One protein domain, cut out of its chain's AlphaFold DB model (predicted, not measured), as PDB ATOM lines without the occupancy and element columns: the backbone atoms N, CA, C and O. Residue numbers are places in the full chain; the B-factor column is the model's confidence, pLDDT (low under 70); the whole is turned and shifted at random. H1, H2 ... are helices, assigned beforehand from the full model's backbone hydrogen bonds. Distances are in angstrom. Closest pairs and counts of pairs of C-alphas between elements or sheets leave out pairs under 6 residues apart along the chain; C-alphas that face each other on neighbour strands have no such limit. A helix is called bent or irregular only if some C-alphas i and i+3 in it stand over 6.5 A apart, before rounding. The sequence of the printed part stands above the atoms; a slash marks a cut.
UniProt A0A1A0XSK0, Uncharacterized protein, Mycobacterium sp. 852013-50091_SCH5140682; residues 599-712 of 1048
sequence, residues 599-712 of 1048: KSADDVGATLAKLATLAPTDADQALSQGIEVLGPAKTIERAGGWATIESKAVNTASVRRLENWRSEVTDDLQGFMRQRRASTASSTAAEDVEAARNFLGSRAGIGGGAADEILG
ATOM      1  N   LYS A 599     -27.791 -46.760   5.713       57.91
ATOM      2  CA  LYS A 599     -27.084 -46.479   4.445       57.91
ATOM      3  C   LYS A 599     -26.554 -45.042   4.353       57.91
ATOM      4  O   LYS A 599     -25.587 -44.794   3.650       57.91
ATOM      5  N   SER A 600     -27.152 -44.108   5.095       71.56
ATOM      6  CA  SER A 600     -26.860 -42.674   4.979       71.56
ATOM      7  C   SER A 600     -25.478 -42.255   5.492       71.56
ATOM      8  O   SER A 600     -24.933 -41.281   4.989       71.56
ATOM      9  N   ALA A 601     -24.884 -42.961   6.459       75.56
ATOM     10  CA  ALA A 601     -23.639 -42.518   7.098       75.56
ATOM     11  C   ALA A 601     -22.430 -42.520   6.144       75.56
ATOM     12  O   ALA A 601     -21.686 -41.538   6.088       75.56
ATOM     13  N   ASP A 602     -22.253 -43.588   5.362       80.19
ATOM     14  CA  ASP A 602     -21.166 -43.670   4.382       80.19
ATOM     15  C   ASP A 602     -21.460 -42.845   3.120       80.19
ATOM     16  O   ASP A 602     -20.542 -42.229   2.586       80.19
ATOM     17  N   ASP A 603     -22.725 -42.732   2.692       85.00
ATOM     18  CA  ASP A 603     -23.122 -41.865   1.569       85.00
ATOM     19  C   ASP A 603     -22.910 -40.369   1.894       85.00
ATOM     20  O   ASP A 603     -22.376 -39.615   1.073       85.00
ATOM     21  N   VAL A 604     -23.251 -39.932   3.113       86.56
ATOM     22  CA  VAL A 604     -22.952 -38.577   3.616       86.56
ATOM     23  C   VAL A 604     -21.441 -38.391   3.768       86.56
ATOM     24  O   VAL A 604     -20.910 -37.386   3.301       86.56
ATOM     25  N   GLY A 605     -20.713 -39.377   4.304       89.44
ATOM     26  CA  GLY A 605     -19.247 -39.350   4.365       89.44
ATOM     27  C   GLY A 605     -18.580 -39.220   2.986       89.44
ATOM     28  O   GLY A 605     -17.662 -38.422   2.818       89.44
ATOM     29  N   ALA A 606     -19.082 -39.934   1.975       91.56
ATOM     30  CA  ALA A 606     -18.614 -39.882   0.586       91.56
ATOM     31  C   ALA A 606     -19.082 -38.631  -0.188       91.56
ATOM     32  O   ALA A 606     -18.622 -38.389  -1.313       91.56
ATOM     33  N   THR A 607     -19.996 -37.851   0.392       92.56
ATOM     34  CA  THR A 607     -20.423 -36.533  -0.099       92.56
ATOM     35  C   THR A 607     -19.585 -35.427   0.547       92.56
ATOM     36  O   THR A 607     -19.072 -34.563  -0.161       92.56
ATOM     37  N   LEU A 608     -19.337 -35.508   1.858       94.06
ATOM     38  CA  LEU A 608     -18.409 -34.631   2.585       94.06
ATOM     39  C   LEU A 608     -16.974 -34.743   2.053       94.06
ATOM     40  O   LEU A 608     -16.336 -33.720   1.830       94.06
ATOM     41  N   ALA A 609     -16.515 -35.946   1.694       94.00
ATOM     42  CA  ALA A 609     -15.213 -36.150   1.044       94.00
ATOM     43  C   ALA A 609     -15.085 -35.468  -0.341       94.00
ATOM     44  O   ALA A 609     -14.020 -35.499  -0.957       94.00
ATOM     45  N   LYS A 610     -16.166 -34.862  -0.853       94.81
ATOM     46  CA  LYS A 610     -16.211 -34.071  -2.091       94.81
ATOM     47  C   LYS A 610     -16.522 -32.592  -1.836       94.81
ATOM     48  O   LYS A 610     -16.685 -31.859  -2.804       94.81
ATOM     49  N   LEU A 611     -16.581 -32.122  -0.583       94.19
ATOM     50  CA  LEU A 611     -16.991 -30.749  -0.237       94.19
ATOM     51  C   LEU A 611     -16.227 -29.681  -1.040       94.19
ATOM     52  O   LEU A 611     -16.822 -28.719  -1.518       94.19
ATOM     53  N   ALA A 612     -14.930 -29.904  -1.276       89.25
ATOM     54  CA  ALA A 612     -14.067 -29.038  -2.077       89.25
ATOM     55  C   ALA A 612     -14.533 -28.805  -3.536       89.25
ATOM     56  O   ALA A 612     -14.102 -27.822  -4.151       89.25
ATOM     57  N   THR A 613     -15.391 -29.671  -4.092       93.25
ATOM     58  CA  THR A 613     -15.902 -29.608  -5.477       93.25
ATOM     59  C   THR A 613     -17.408 -29.337  -5.583       93.25
ATOM     60  O   THR A 613     -17.907 -29.171  -6.696       93.25
ATOM     61  N   LEU A 614     -18.133 -29.258  -4.461       92.44
ATOM     62  CA  LEU A 614     -19.564 -28.938  -4.438       92.44
ATOM     63  C   LEU A 614     -19.823 -27.435  -4.641       92.44
ATOM     64  O   LEU A 614     -18.986 -26.589  -4.321       92.44
ATOM     65  N   ALA A 615     -21.014 -27.092  -5.140       92.69
ATOM     66  CA  ALA A 615     -21.502 -25.714  -5.104       92.69
ATOM     67  C   ALA A 615     -21.814 -25.299  -3.647       92.69
ATOM     68  O   ALA A 615     -22.195 -26.163  -2.856       92.69
ATOM     69  N   PRO A 616     -21.722 -24.008  -3.262       89.19
ATOM     70  CA  PRO A 616     -21.884 -23.590  -1.861       89.19
ATOM     71  C   PRO A 616     -23.219 -23.986  -1.203       89.19
ATOM     72  O   PRO A 616     -23.256 -24.258  -0.007       89.19
ATOM     73  N   THR A 617     -24.310 -24.067  -1.974       88.94
ATOM     74  CA  THR A 617     -25.618 -24.569  -1.508       88.94
ATOM     75  C   THR A 617     -25.577 -26.048  -1.143       88.94
ATOM     76  O   THR A 617     -26.110 -26.465  -0.117       88.94
ATOM     77  N   ASP A 618     -24.915 -26.833  -1.982       92.44
ATOM     78  CA  ASP A 618     -24.858 -28.287  -1.892       92.44
ATOM     79  C   ASP A 618     -23.843 -28.689  -0.810       92.44
ATOM     80  O   ASP A 618     -24.044 -29.664  -0.090       92.44
ATOM     81  N   ALA A 619     -22.794 -27.874  -0.642       93.44
ATOM     82  CA  ALA A 619     -21.854 -27.929   0.466       93.44
ATOM     83  C   ALA A 619     -22.537 -27.650   1.817       93.44
ATOM     84  O   ALA A 619     -22.351 -28.429   2.751       93.44
ATOM     85  N   ASP A 620     -23.375 -26.609   1.931       93.69
ATOM     86  CA  ASP A 620     -24.142 -26.356   3.164       93.69
ATOM     87  C   ASP A 620     -25.114 -27.502   3.473       93.69
ATOM     88  O   ASP A 620     -25.205 -27.943   4.618       93.69
ATOM     89  N   GLN A 621     -25.794 -28.046   2.457       90.56
ATOM     90  CA  GLN A 621     -26.669 -29.205   2.640       90.56
ATOM     91  C   GLN A 621     -25.885 -30.452   3.088       90.56
ATOM     92  O   GLN A 621     -26.330 -31.143   4.007       90.56
ATOM     93  N   ALA A 622     -24.722 -30.727   2.490       93.25
ATOM     94  CA  ALA A 622     -23.863 -31.847   2.874       93.25
ATOM     95  C   ALA A 622     -23.348 -31.710   4.317       93.25
ATOM     96  O   ALA A 622     -23.379 -32.682   5.070       93.25
ATOM     97  N   LEU A 623     -22.942 -30.504   4.730       94.62
ATOM     98  CA  LEU A 623     -22.541 -30.207   6.109       94.62
ATOM     99  C   LEU A 623     -23.713 -30.358   7.086       94.62
ATOM    100  O   LEU A 623     -23.554 -30.983   8.131       94.62
ATOM    101  N   SER A 624     -24.901 -29.859   6.732       92.19
ATOM    102  CA  SER A 624     -26.120 -30.006   7.540       92.19
ATOM    103  C   SER A 624     -26.474 -31.479   7.776       92.19
ATOM    104  O   SER A 624     -26.713 -31.894   8.912       92.19
ATOM    105  N   GLN A 625     -26.434 -32.294   6.716       89.31
ATOM    106  CA  GLN A 625     -26.651 -33.742   6.793       89.31
ATOM    107  C   GLN A 625     -25.542 -34.447   7.586       89.31
ATOM    108  O   GLN A 625     -25.840 -35.331   8.388       89.31
ATOM    109  N   GLY A 626     -24.285 -34.024   7.422       91.81
ATOM    110  CA  GLY A 626     -23.155 -34.474   8.231       91.81
ATOM    111  C   GLY A 626     -23.413 -34.306   9.724       91.81
ATOM    112  O   GLY A 626     -23.358 -35.287  10.465       91.81
ATOM    113  N   ILE A 627     -23.763 -33.093  10.158       90.56
ATOM    114  CA  ILE A 627     -23.935 -32.759  11.579       90.56
ATOM    115  C   ILE A 627     -24.992 -33.653  12.244       90.56
ATOM    116  O   ILE A 627     -24.766 -34.129  13.353       90.56
ATOM    117  N   GLU A 628     -26.118 -33.923  11.575       83.44
ATOM    118  CA  GLU A 628     -27.193 -34.764  12.128       83.44
ATOM    119  C   GLU A 628     -26.872 -36.273  12.098       83.44
ATOM    120  O   GLU A 628     -27.254 -37.011  13.008       83.44
ATOM    121  N   VAL A 629     -26.179 -36.756  11.059       84.19
ATOM    122  CA  VAL A 629     -25.926 -38.197  10.844       84.19
ATOM    123  C   VAL A 629     -24.643 -38.674  11.535       84.19
ATOM    124  O   VAL A 629     -24.625 -39.765  12.113       84.19
ATOM    125  N   LEU A 630     -23.583 -37.865  11.473       87.31
ATOM    126  CA  LEU A 630     -22.209 -38.188  11.878       87.31
ATOM    127  C   LEU A 630     -21.719 -37.387  13.099       87.31
ATOM    128  O   LEU A 630     -20.705 -37.752  13.684       87.31
ATOM    129  N   GLY A 631     -22.414 -36.310  13.479       88.69
ATOM    130  CA  GLY A 631     -21.976 -35.385  14.530       88.69
ATOM    131  C   GLY A 631     -20.945 -34.351  14.034       88.69
ATOM    132  O   GLY A 631     -20.338 -34.537  12.971       88.69
ATOM    133  N   PRO A 632     -20.722 -33.242  14.772       91.12
ATOM    134  CA  PRO A 632     -19.863 -32.138  14.326       91.12
ATOM    135  C   PRO A 632     -18.423 -32.561  14.002       91.12
ATOM    136  O   PRO A 632     -17.948 -32.336  12.890       91.12
ATOM    137  N   ALA A 633     -17.758 -33.251  14.932       88.31
ATOM    138  CA  ALA A 633     -16.365 -33.675  14.802       88.31
ATOM    139  C   ALA A 633     -16.122 -34.545  13.560       88.31
ATOM    140  O   ALA A 633     -15.273 -34.238  12.720       88.31
ATOM    141  N   LYS A 634     -16.928 -35.603  13.397       89.25
ATOM    142  CA  LYS A 634     -16.812 -36.522  12.260       89.25
ATOM    143  C   LYS A 634     -17.226 -35.866  10.941       89.25
ATOM    144  O   LYS A 634     -16.733 -36.270   9.891       89.25
ATOM    145  N   THR A 635     -18.083 -34.842  10.974       93.69
ATOM    146  CA  THR A 635     -18.395 -34.023   9.790       93.69
ATOM    147  C   THR A 635     -17.172 -33.250   9.319       93.69
ATOM    148  O   THR A 635     -16.861 -33.290   8.132       93.69
ATOM    149  N   ILE A 636     -16.455 -32.598  10.238       92.75
ATOM    150  CA  ILE A 636     -15.248 -31.825   9.918       92.75
ATOM    151  C   ILE A 636     -14.126 -32.752   9.424       92.75
ATOM    152  O   ILE A 636     -13.511 -32.472   8.397       92.75
ATOM    153  N   GLU A 637     -13.921 -33.903  10.069       90.31
ATOM    154  CA  GLU A 637     -12.974 -34.926   9.599       90.31
ATOM    155  C   GLU A 637     -13.309 -35.400   8.172       90.31
ATOM    156  O   GLU A 637     -12.466 -35.343   7.277       90.31
ATOM    157  N   ARG A 638     -14.557 -35.825   7.922       92.38
ATOM    158  CA  ARG A 638     -14.988 -36.324   6.602       92.38
ATOM    159  C   ARG A 638     -15.013 -35.236   5.523       92.38
ATOM    160  O   ARG A 638     -14.958 -35.582   4.348       92.38
ATOM    161  N   ALA A 639     -15.090 -33.960   5.902       94.25
ATOM    162  CA  ALA A 639     -14.982 -32.817   4.998       94.25
ATOM    163  C   ALA A 639     -13.537 -32.496   4.568       94.25
ATOM    164  O   ALA A 639     -13.355 -31.675   3.671       94.25
ATOM    165  N   GLY A 640     -12.523 -33.116   5.183       88.94
ATOM    166  CA  GLY A 640     -11.116 -32.764   4.967       88.94
ATOM    167  C   GLY A 640     -10.647 -31.587   5.830       88.94
ATOM    168  O   GLY A 640      -9.915 -30.727   5.344       88.94
ATOM    169  N   GLY A 641     -11.093 -31.528   7.089       90.19
ATOM    170  CA  GLY A 641     -10.658 -30.540   8.077       90.19
ATOM    171  C   GLY A 641     -11.347 -29.176   7.967       90.19
ATOM    172  O   GLY A 641     -12.019 -28.853   6.981       90.19
ATOM    173  N   TRP A 642     -11.173 -28.355   9.006       91.56
ATOM    174  CA  TRP A 642     -11.833 -27.051   9.134       91.56
ATOM    175  C   TRP A 642     -11.544 -26.091   7.965       91.56
ATOM    176  O   TRP A 642     -12.468 -25.480   7.427       91.56
ATOM    177  N   ALA A 643     -10.296 -26.031   7.491       81.31
ATOM    178  CA  ALA A 643      -9.902 -25.162   6.376       81.31
ATOM    179  C   ALA A 643     -10.652 -25.479   5.063       81.31
ATOM    180  O   ALA A 643     -11.003 -24.572   4.301       81.31
ATOM    181  N   THR A 644     -10.969 -26.755   4.804       87.06
ATOM    182  CA  THR A 644     -11.756 -27.140   3.621       87.06
ATOM    183  C   THR A 644     -13.188 -26.612   3.716       87.06
ATOM    184  O   THR A 644     -13.731 -26.145   2.712       87.06
ATOM    185  N   ILE A 645     -13.775 -26.603   4.918       90.94
ATOM    186  CA  ILE A 645     -15.109 -26.049   5.190       90.94
ATOM    187  C   ILE A 645     -15.126 -24.530   4.989       90.94
ATOM    188  O   ILE A 645     -15.970 -24.027   4.239       90.94
ATOM    189  N   GLU A 646     -14.175 -23.808   5.590       85.00
ATOM    190  CA  GLU A 646     -14.035 -22.356   5.407       85.00
ATOM    191  C   GLU A 646     -13.888 -21.997   3.922       85.00
ATOM    192  O   GLU A 646     -14.594 -21.121   3.430       85.00
ATOM    193  N   SER A 647     -13.080 -22.737   3.155       81.00
ATOM    194  CA  SER A 647     -12.859 -22.459   1.725       81.00
ATOM    195  C   SER A 647     -14.081 -22.661   0.803       81.00
ATOM    196  O   SER A 647     -13.989 -22.377  -0.396       81.00
ATOM    197  N   LYS A 648     -15.213 -23.185   1.312       83.62
ATOM    198  CA  LYS A 648     -16.386 -23.578   0.497       83.62
ATOM    199  C   LYS A 648     -17.736 -23.071   0.996       83.62
ATOM    200  O   LYS A 648     -18.613 -22.822   0.170       83.62
ATOM    201  N   ALA A 649     -17.917 -22.932   2.309       79.81
ATOM    202  CA  ALA A 649     -19.228 -22.706   2.926       79.81
ATOM    203  C   ALA A 649     -19.254 -21.494   3.888       79.81
ATOM    204  O   ALA A 649     -20.016 -21.466   4.855       79.81
ATOM    205  N   VAL A 650     -18.442 -20.464   3.616       78.56
ATOM    206  CA  VAL A 650     -18.422 -19.204   4.387       78.56
ATOM    207  C   VAL A 650     -19.845 -18.659   4.605       78.56
ATOM    208  O   VAL A 650     -20.639 -18.568   3.667       78.56
ATOM    209  N   ASN A 651     -20.153 -18.234   5.833       82.50
ATOM    210  CA  ASN A 651     -21.420 -17.595   6.222       82.50
ATOM    211  C   ASN A 651     -22.707 -18.441   6.064       82.50
ATOM    212  O   ASN A 651     -23.810 -17.881   6.167       82.50
ATOM    213  N   THR A 652     -22.630 -19.764   5.884       90.50
ATOM    214  CA  THR A 652     -23.837 -20.612   5.852       90.50
ATOM    215  C   THR A 652     -24.395 -20.922   7.248       90.50
ATOM    216  O   THR A 652     -23.824 -20.545   8.276       90.50
ATOM    217  N   ALA A 653     -25.561 -21.577   7.312       89.44
ATOM    218  CA  ALA A 653     -26.162 -21.979   8.585       89.44
ATOM    219  C   ALA A 653     -25.398 -23.139   9.249       89.44
ATOM    220  O   ALA A 653     -25.228 -23.128  10.469       89.44
ATOM    221  N   SER A 654     -24.908 -24.105   8.465       92.94
ATOM    222  CA  SER A 654     -24.168 -25.254   9.000       92.94
ATOM    223  C   SER A 654     -22.773 -24.863   9.473       92.94
ATOM    224  O   SER A 654     -22.351 -25.335  10.527       92.94
ATOM    225  N   VAL A 655     -22.086 -23.953   8.768       92.06
ATOM    226  CA  VAL A 655     -20.762 -23.476   9.199       92.06
ATOM    227  C   VAL A 655     -20.849 -22.714  10.512       92.06
ATOM    228  O   VAL A 655     -20.137 -23.094  11.431       92.06
ATOM    229  N   ARG A 656     -21.796 -21.778  10.687       90.06
ATOM    230  CA  ARG A 656     -22.019 -21.130  11.999       90.06
ATOM    231  C   ARG A 656     -22.303 -22.129  13.128       90.06
ATOM    232  O   ARG A 656     -21.912 -21.903  14.265       90.06
ATOM    233  N   ARG A 657     -22.987 -23.243  12.844       90.31
ATOM    234  CA  ARG A 657     -23.267 -24.282  13.851       90.31
ATOM    235  C   ARG A 657     -22.018 -25.086  14.229       90.31
ATOM    236  O   ARG A 657     -21.852 -25.400  15.403       90.31
ATOM    237  N   LEU A 658     -21.151 -25.399  13.264       92.25
ATOM    238  CA  LEU A 658     -19.852 -26.027  13.530       92.25
ATOM    239  C   LEU A 658     -18.871 -25.053  14.197       92.25
ATOM    240  O   LEU A 658     -18.119 -25.466  15.070       92.25
ATOM    241  N   GLU A 659     -18.906 -23.777  13.818       87.69
ATOM    242  CA  GLU A 659     -18.106 -22.685  14.381       87.69
ATOM    243  C   GLU A 659     -18.447 -22.466  15.856       87.69
ATOM    244  O   GLU A 659     -17.547 -22.514  16.685       87.69
ATOM    245  N   ASN A 660     -19.736 -22.366  16.208       85.88
ATOM    246  CA  ASN A 660     -20.180 -22.289  17.603       85.88
ATOM    247  C   ASN A 660     -19.693 -23.497  18.425       85.88
ATOM    248  O   ASN A 660     -19.123 -23.322  19.495       85.88
ATOM    249  N   TRP A 661     -19.858 -24.720  17.906       91.06
ATOM    250  CA  TRP A 661     -19.387 -25.941  18.573       91.06
ATOM    251  C   TRP A 661     -17.851 -25.985  18.707       91.06
ATOM    252  O   TRP A 661     -17.324 -26.395  19.740       91.06
ATOM    253  N   ARG A 662     -17.115 -25.514  17.694       90.06
ATOM    254  CA  ARG A 662     -15.649 -25.373  17.720       90.06
ATOM    255  C   ARG A 662     -15.214 -24.327  18.748       90.06
ATOM    256  O   ARG A 662     -14.236 -24.561  19.454       90.06
ATOM    257  N   SER A 663     -15.944 -23.218  18.876       80.31
ATOM    258  CA  SER A 663     -15.740 -22.215  19.926       80.31
ATOM    259  C   SER A 663     -15.997 -22.799  21.314       80.31
ATOM    260  O   SER A 663     -15.126 -22.672  22.162       80.31
ATOM    261  N   GLU A 664     -17.098 -23.527  21.531       82.44
ATOM    262  CA  GLU A 664     -17.380 -24.225  22.799       82.44
ATOM    263  C   GLU A 664     -16.256 -25.206  23.175       82.44
ATOM    264  O   GLU A 664     -15.756 -25.174  24.297       82.44
ATOM    265  N   VAL A 665     -15.787 -26.025  22.226       84.31
ATOM    266  CA  VAL A 665     -14.642 -26.937  22.422       84.31
ATOM    267  C   VAL A 665     -13.340 -26.172  22.722       84.31
ATOM    268  O   VAL A 665     -12.519 -26.642  23.511       84.31
ATOM    269  N   THR A 666     -13.157 -24.983  22.141       78.75
ATOM    270  CA  THR A 666     -11.987 -24.117  22.377       78.75
ATOM    271  C   THR A 666     -12.058 -23.406  23.734       78.75
ATOM    272  O   THR A 666     -11.037 -23.278  24.408       78.75
ATOM    273  N   ASP A 667     -13.239 -22.975  24.173       78.50
ATOM    274  CA  ASP A 667     -13.460 -22.343  25.478       78.50
ATOM    275  C   ASP A 667     -13.368 -23.362  26.622       78.50
ATOM    276  O   ASP A 667     -12.751 -23.066  27.652       78.50
ATOM    277  N   ASP A 668     -13.883 -24.578  26.413       80.94
ATOM    278  CA  ASP A 668     -13.680 -25.728  27.300       80.94
ATOM    279  C   ASP A 668     -12.189 -26.072  27.413       80.94
ATOM    280  O   ASP A 668     -11.680 -26.239  28.525       80.94
ATOM    281  N   LEU A 669     -11.460 -26.101  26.288       83.94
ATOM    282  CA  LEU A 669     -10.007 -26.283  26.286       83.94
ATOM    283  C   LEU A 669      -9.307 -25.166  27.067       83.94
ATOM    284  O   LEU A 669      -8.467 -25.451  27.915       83.94
ATOM    285  N   GLN A 670      -9.643 -23.894  26.835       77.88
ATOM    286  CA  GLN A 670      -9.069 -22.799  27.622       77.88
ATOM    287  C   GLN A 670      -9.415 -22.928  29.115       77.88
ATOM    288  O   GLN A 670      -8.599 -22.574  29.965       77.88
ATOM    289  N   GLY A 671     -10.610 -23.422  29.454       78.12
ATOM    290  CA  GLY A 671     -11.014 -23.755  30.820       78.12
ATOM    291  C   GLY A 671     -10.097 -24.809  31.437       78.12
ATOM    292  O   GLY A 671      -9.518 -24.567  32.497       78.12
ATOM    293  N   PHE A 672      -9.894 -25.917  30.725       85.62
ATOM    294  CA  PHE A 672      -8.972 -26.987  31.091       85.62
ATOM    295  C   PHE A 672      -7.528 -26.486  31.248       85.62
ATOM    296  O   PHE A 672      -6.922 -26.736  32.285       85.62
ATOM    297  N   MET A 673      -6.994 -25.704  30.301       83.12
ATOM    298  CA  MET A 673      -5.629 -25.164  30.389       83.12
ATOM    299  C   MET A 673      -5.465 -24.177  31.554       83.12
ATOM    300  O   MET A 673      -4.467 -24.237  32.271       83.12
ATOM    301  N   ARG A 674      -6.461 -23.313  31.813       79.69
ATOM    302  CA  ARG A 674      -6.477 -22.443  33.005       79.69
ATOM    303  C   ARG A 674      -6.488 -23.263  34.298       79.69
ATOM    304  O   ARG A 674      -5.742 -22.940  35.219       79.69
ATOM    305  N   GLN A 675      -7.292 -24.326  34.367       77.94
ATOM    306  CA  GLN A 675      -7.353 -25.204  35.538       77.94
ATOM    307  C   GLN A 675      -6.049 -25.992  35.734       77.94
ATOM    308  O   GLN A 675      -5.523 -26.005  36.845       77.94
ATOM    309  N   ARG A 676      -5.493 -26.578  34.663       82.44
ATOM    310  CA  ARG A 676      -4.219 -27.312  34.672       82.44
ATOM    311  C   ARG A 676      -3.075 -26.423  35.151       82.44
ATOM    312  O   ARG A 676      -2.348 -26.828  36.050       82.44
ATOM    313  N   ARG A 677      -2.946 -25.198  34.638       74.31
ATOM    314  CA  ARG A 677      -1.899 -24.252  35.075       74.31
ATOM    315  C   ARG A 677      -2.102 -23.753  36.510       74.31
ATOM    316  O   ARG A 677      -1.131 -23.461  37.197       74.31
ATOM    317  N   ALA A 678      -3.345 -23.698  36.990       73.62
ATOM    318  CA  ALA A 678      -3.644 -23.372  38.385       73.62
ATOM    319  C   ALA A 678      -3.367 -24.536  39.361       73.62
ATOM    320  O   ALA A 678      -3.109 -24.283  40.536       73.62
ATOM    321  N   SER A 679      -3.415 -25.794  38.901       72.06
ATOM    322  CA  SER A 679      -3.109 -26.987  39.710       72.06
ATOM    323  C   SER A 679      -1.661 -27.470  39.595       72.06
ATOM    324  O   SER A 679      -1.184 -28.175  40.481       72.06
ATOM    325  N   THR A 680      -0.982 -27.132  38.499       67.56
ATOM    326  CA  THR A 680       0.292 -27.730  38.074       67.56
ATOM    327  C   THR A 680       1.265 -26.593  37.786       67.56
ATOM    328  O   THR A 680       1.319 -26.060  36.683       67.56
ATOM    329  N   ALA A 681       2.007 -26.173  38.810       53.03
ATOM    330  CA  ALA A 681       2.834 -24.963  38.771       53.03
ATOM    331  C   ALA A 681       4.132 -25.092  37.941       53.03
ATOM    332  O   ALA A 681       4.959 -24.184  37.964       53.03
ATOM    333  N   SER A 682       4.335 -26.222  37.256       53.62
ATOM    334  CA  SER A 682       5.601 -26.592  36.613       53.62
ATOM    335  C   SER A 682       5.447 -27.403  35.319       53.62
ATOM    336  O   SER A 682       6.414 -28.046  34.923       53.62
ATOM    337  N   SER A 683       4.269 -27.431  34.679       62.94
ATOM    338  CA  SER A 683       4.134 -28.138  33.398       62.94
ATOM    339  C   SER A 683       4.886 -27.418  32.277       62.94
ATOM    340  O   SER A 683       4.829 -26.191  32.146       62.94
ATOM    341  N   THR A 684       5.592 -28.185  31.453       75.56
ATOM    342  CA  THR A 684       6.256 -27.685  30.246       75.56
ATOM    343  C   THR A 684       5.239 -27.322  29.159       75.56
ATOM    344  O   THR A 684       4.099 -27.788  29.152       75.56
ATOM    345  N   ALA A 685       5.665 -26.509  28.186       66.50
ATOM    346  CA  ALA A 685       4.834 -26.177  27.027       66.50
ATOM    347  C   ALA A 685       4.467 -27.420  26.188       66.50
ATOM    348  O   ALA A 685       3.367 -27.477  25.643       66.50
ATOM    349  N   ALA A 686       5.352 -28.423  26.128       69.38
ATOM    350  CA  ALA A 686       5.112 -29.685  25.430       69.38
ATOM    351  C   ALA A 686       4.013 -30.511  26.116       69.38
ATOM    352  O   ALA A 686       3.017 -30.846  25.470       69.38
ATOM    353  N   GLU A 687       4.119 -30.745  27.431       77.06
ATOM    354  CA  GLU A 687       3.055 -31.408  28.197       77.06
ATOM    355  C   GLU A 687       1.723 -30.655  28.115       77.06
ATOM    356  O   GLU A 687       0.662 -31.272  28.104       77.06
ATOM    357  N   ASP A 688       1.747 -29.319  28.112       77.25
ATOM    358  CA  ASP A 688       0.538 -28.505  27.999       77.25
ATOM    359  C   ASP A 688      -0.125 -28.664  26.618       77.25
ATOM    360  O   ASP A 688      -1.352 -28.745  26.542       77.25
ATOM    361  N   VAL A 689       0.659 -28.770  25.538       76.94
ATOM    362  CA  VAL A 689       0.158 -29.077  24.186       76.94
ATOM    363  C   VAL A 689      -0.355 -30.515  24.090       76.94
ATOM    364  O   VAL A 689      -1.409 -30.741  23.493       76.94
ATOM    365  N   GLU A 690       0.323 -31.492  24.690       80.50
ATOM    366  CA  GLU A 690      -0.145 -32.882  24.688       80.50
ATOM    367  C   GLU A 690      -1.396 -33.072  25.562       80.50
ATOM    368  O   GLU A 690      -2.367 -33.701  25.133       80.50
ATOM    369  N   ALA A 691      -1.447 -32.451  26.740       79.94
ATOM    370  CA  ALA A 691      -2.648 -32.396  27.564       79.94
ATOM    371  C   ALA A 691      -3.805 -31.721  26.808       79.94
ATOM    372  O   ALA A 691      -4.931 -32.214  26.864       79.94
ATOM    373  N   ALA A 692      -3.535 -30.651  26.050       78.62
ATOM    374  CA  ALA A 692      -4.518 -30.010  25.181       78.62
ATOM    375  C   ALA A 692      -4.994 -30.923  24.035       78.62
ATOM    376  O   ALA A 692      -6.197 -30.994  23.791       78.62
ATOM    377  N   ARG A 693      -4.100 -31.668  23.366       81.44
ATOM    378  CA  ARG A 693      -4.457 -32.657  22.323       81.44
ATOM    379  C   ARG A 693      -5.316 -33.789  22.873       81.44
ATOM    380  O   ARG A 693      -6.360 -34.108  22.304       81.44
ATOM    381  N   ASN A 694      -4.911 -34.364  24.003       81.62
ATOM    382  CA  ASN A 694      -5.643 -35.438  24.670       81.62
ATOM    383  C   ASN A 694      -7.004 -34.950  25.199       81.62
ATOM    384  O   ASN A 694      -8.006 -35.661  25.067       81.62
ATOM    385  N   PHE A 695      -7.078 -33.710  25.697       85.12
ATOM    386  CA  PHE A 695      -8.343 -33.055  26.029       85.12
ATOM    387  C   PHE A 695      -9.231 -32.864  24.792       85.12
ATOM    388  O   PHE A 695     -10.372 -33.320  24.811       85.12
ATOM    389  N   LEU A 696      -8.726 -32.256  23.708       81.31
ATOM    390  CA  LEU A 696      -9.486 -32.042  22.468       81.31
ATOM    391  C   LEU A 696      -9.997 -33.359  21.877       81.31
ATOM    392  O   LEU A 696     -11.175 -33.451  21.536       81.31
ATOM    393  N   GLY A 697      -9.152 -34.390  21.799       81.62
ATOM    394  CA  GLY A 697      -9.544 -35.710  21.304       81.62
ATOM    395  C   GLY A 697     -10.691 -36.313  22.117       81.62
ATOM    396  O   GLY A 697     -11.732 -36.670  21.562       81.62
ATOM    397  N   SER A 698     -10.558 -36.321  23.447       82.88
ATOM    398  CA  SER A 698     -11.604 -36.788  24.367       82.88
ATOM    399  C   SER A 698     -12.902 -35.965  24.262       82.88
ATOM    400  O   SER A 698     -13.999 -36.522  24.155       82.88
ATOM    401  N   ARG A 699     -12.782 -34.631  24.220       86.06
ATOM    402  CA  ARG A 699     -13.892 -33.662  24.207       86.06
ATOM    403  C   ARG A 699     -14.651 -33.602  22.877       86.06
ATOM    404  O   ARG A 699     -15.849 -33.303  22.884       86.06
ATOM    405  N   ALA A 700     -13.975 -33.876  21.763       80.44
ATOM    406  CA  ALA A 700     -14.553 -33.893  20.419       80.44
ATOM    407  C   ALA A 700     -14.889 -35.309  19.908       80.44
ATOM    408  O   ALA A 700     -15.605 -35.433  18.919       80.44
ATOM    409  N   GLY A 701     -14.399 -36.376  20.549       77.88
ATOM    410  CA  GLY A 701     -14.535 -37.750  20.044       77.88
ATOM    411  C   GLY A 701     -13.601 -38.071  18.866       77.88
ATOM    412  O   GLY A 701     -13.931 -38.915  18.031       77.88
ATOM    413  N   ILE A 702     -12.456 -37.388  18.787       78.56
ATOM    414  CA  ILE A 702     -11.433 -37.514  17.734       78.56
ATOM    415  C   ILE A 702     -10.203 -38.232  18.323       78.56
ATOM    416  O   ILE A 702      -9.942 -38.147  19.522       78.56
ATOM    417  N   GLY A 703      -9.415 -38.936  17.505       75.62
ATOM    418  CA  GLY A 703      -8.101 -39.426  17.944       75.62
ATOM    419  C   GLY A 703      -7.178 -38.254  18.305       75.62
ATOM    420  O   GLY A 703      -6.999 -37.355  17.489       75.62
ATOM    421  N   GLY A 704      -6.600 -38.252  19.514       65.25
ATOM    422  CA  GLY A 704      -5.906 -37.081  20.080       65.25
ATOM    423  C   GLY A 704      -4.820 -36.474  19.182       65.25
ATOM    424  O   GLY A 704      -4.746 -35.256  19.062       65.25
ATOM    425  N   GLY A 705      -4.053 -37.312  18.476       69.50
ATOM    426  CA  GLY A 705      -2.996 -36.890  17.546       69.50
ATOM    427  C   GLY A 705      -3.455 -36.273  16.215       69.50
ATOM    428  O   GLY A 705      -2.606 -36.009  15.375       69.50
ATOM    429  N   ALA A 706      -4.762 -36.078  15.997       75.50
ATOM    430  CA  ALA A 706      -5.312 -35.384  14.823       75.50
ATOM    431  C   ALA A 706      -6.382 -34.332  15.189       75.50
ATOM    432  O   ALA A 706      -7.028 -33.756  14.312       75.50
ATOM    433  N   ALA A 707      -6.629 -34.101  16.484       78.19
ATOM    434  CA  ALA A 707      -7.714 -33.233  16.939       78.19
ATOM    435  C   ALA A 707      -7.418 -31.738  16.713       78.19
ATOM    436  O   ALA A 707      -8.338 -30.970  16.445       78.19
ATOM    437  N   ASP A 708      -6.150 -31.332  16.770       77.56
ATOM    438  CA  ASP A 708      -5.683 -29.992  16.407       77.56
ATOM    439  C   ASP A 708      -5.794 -29.727  14.898       77.56
ATOM    440  O   ASP A 708      -6.370 -28.709  14.506       77.56
ATOM    441  N   GLU A 709      -5.332 -30.657  14.053       77.44
ATOM    442  CA  GLU A 709      -5.432 -30.545  12.589       77.44
ATOM    443  C   GLU A 709      -6.896 -30.505  12.115       77.44
ATOM    444  O   GLU A 709      -7.307 -29.563  11.432       77.44
ATOM    445  N   ILE A 710      -7.715 -31.487  12.514       79.69
ATOM    446  CA  ILE A 710      -9.112 -31.600  12.061       79.69
ATOM    447  C   ILE A 710      -9.913 -30.357  12.463       79.69
ATOM    448  O   ILE A 710     -10.644 -29.806  11.636       79.69
ATOM    449  N   LEU A 711      -9.755 -29.884  13.702       80.94
ATOM    450  CA  LEU A 711     -10.447 -28.692  14.198       80.94
ATOM    451  C   LEU A 711      -9.804 -27.378  13.724       80.94
ATOM    452  O   LEU A 711     -10.364 -26.314  13.988       80.94
ATOM    453  N   GLY A 712      -8.643 -27.409  13.062       76.62
ATOM    454  CA  GLY A 712      -7.870 -26.208  12.744       76.62
ATOM    455  C   GLY A 712      -7.547 -25.377  13.992       76.62
ATOM    456  O   GLY A 712      -7.642 -24.150  13.953       76.62
TER     457      GLY A 712
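What this domain is: This is residues 599 to 712 of the 1048 residues of an uncharacterized protein of Mycobacterium sp. 852013-50091_SCH5140682 (UniProt A0A1A0XSK0). One long helix, H5, makes the length of the domain, with a cluster of four shorter helices, H1 to H4, at its first end. After the far end of H5 a tight turn leads into H6, which folds back aslant over H5 toward that cluster, and H7 bridges from H6 to H3 and H4. The printed part has 114 residues with seven named helices, H1 to H7 in order along the chain, and no named strand; the class is all helix. The whole is elongated, spanning 50 by 27 by 20 A, and only just compact, close to loose, with a radius of gyration of the C-alphas of 15.6 A.

Where its parts are: H5, residues 653 to 679, is the longest helix, 39.1 A from C-alpha 653 at (-26.162, -21.979, 8.585) to C-alpha 679 at (-3.109, -26.987, 39.710). H6 is residues 685 to 700, 21.9 A, and H7 is residues 704 to 711, 11.2 A, ending at C-alpha 711 at (-10.447, -28.692, 14.198). Before H5 come H1, residues 599 to 608, 14.8 A; H2, residues 616 to 630, 20.0 A; H3, residues 632 to 638, 10.0 A; and H4, residues 641 to 649, 12.7 A. H7 is irregular, with C-alphas 705 and 708 7.5 A apart, and H1 only just, with C-alphas 599 and 602 6.6 A apart.

How they stand to each other: H5 and H6 form a helical hairpin, opposite ways at a steep tilt of 44 degrees; residues 665 to 673 of H5 alone touch H6, and the closest C-alphas, of Leu 669 and Ala 692, are 6.7 A apart. Residues 653 to 655 of H5 alone touch H2, closest at the C-alphas of Ser 624 and Ser 654, 5.3 A. H4 and H5 only just touch, only at the corner, with 3 pairs of C-alphas within 8 A, the closest those of Ala 649 and Val 655, 6.5 A. H1 and H2 are a helical hairpin at a steep tilt of 42 degrees, with the C-alphas of Leu 608 and Ala 622 closest, at 6.1 A. H2 touches H3, closest at the C-alphas of Gly 626 and Thr 635, 5.0 A. H7 touches H4 at a shallow tilt of 15 degrees, the same way, with the C-alphas of Gly 641 and Ile 710 closest, at 4.4 A. H7 touches H6 about perpendicular, at 74 degrees, with the C-alphas of Gly 697 and Gly 704 closest, at 4.1 A. H1 and H6 are apart. Every O i to N i+4 pair is within hydrogen-bond range in H2, H3, H5 and H6, against 5 of 6 in H1, 3 of 5 in H4 and 2 of 4 in H7.

The domain as a whole: The C-alphas farthest apart, of Lys 599 and Ala 681, are 50.4 A apart. The printed part has no cut; the link from H1 to H2 is short and the others are tight. The mean pLDDT of the printed part is 83.4, and it is under 70 at residues 599, 680 to 683, 685 to 686 and 704 to 705.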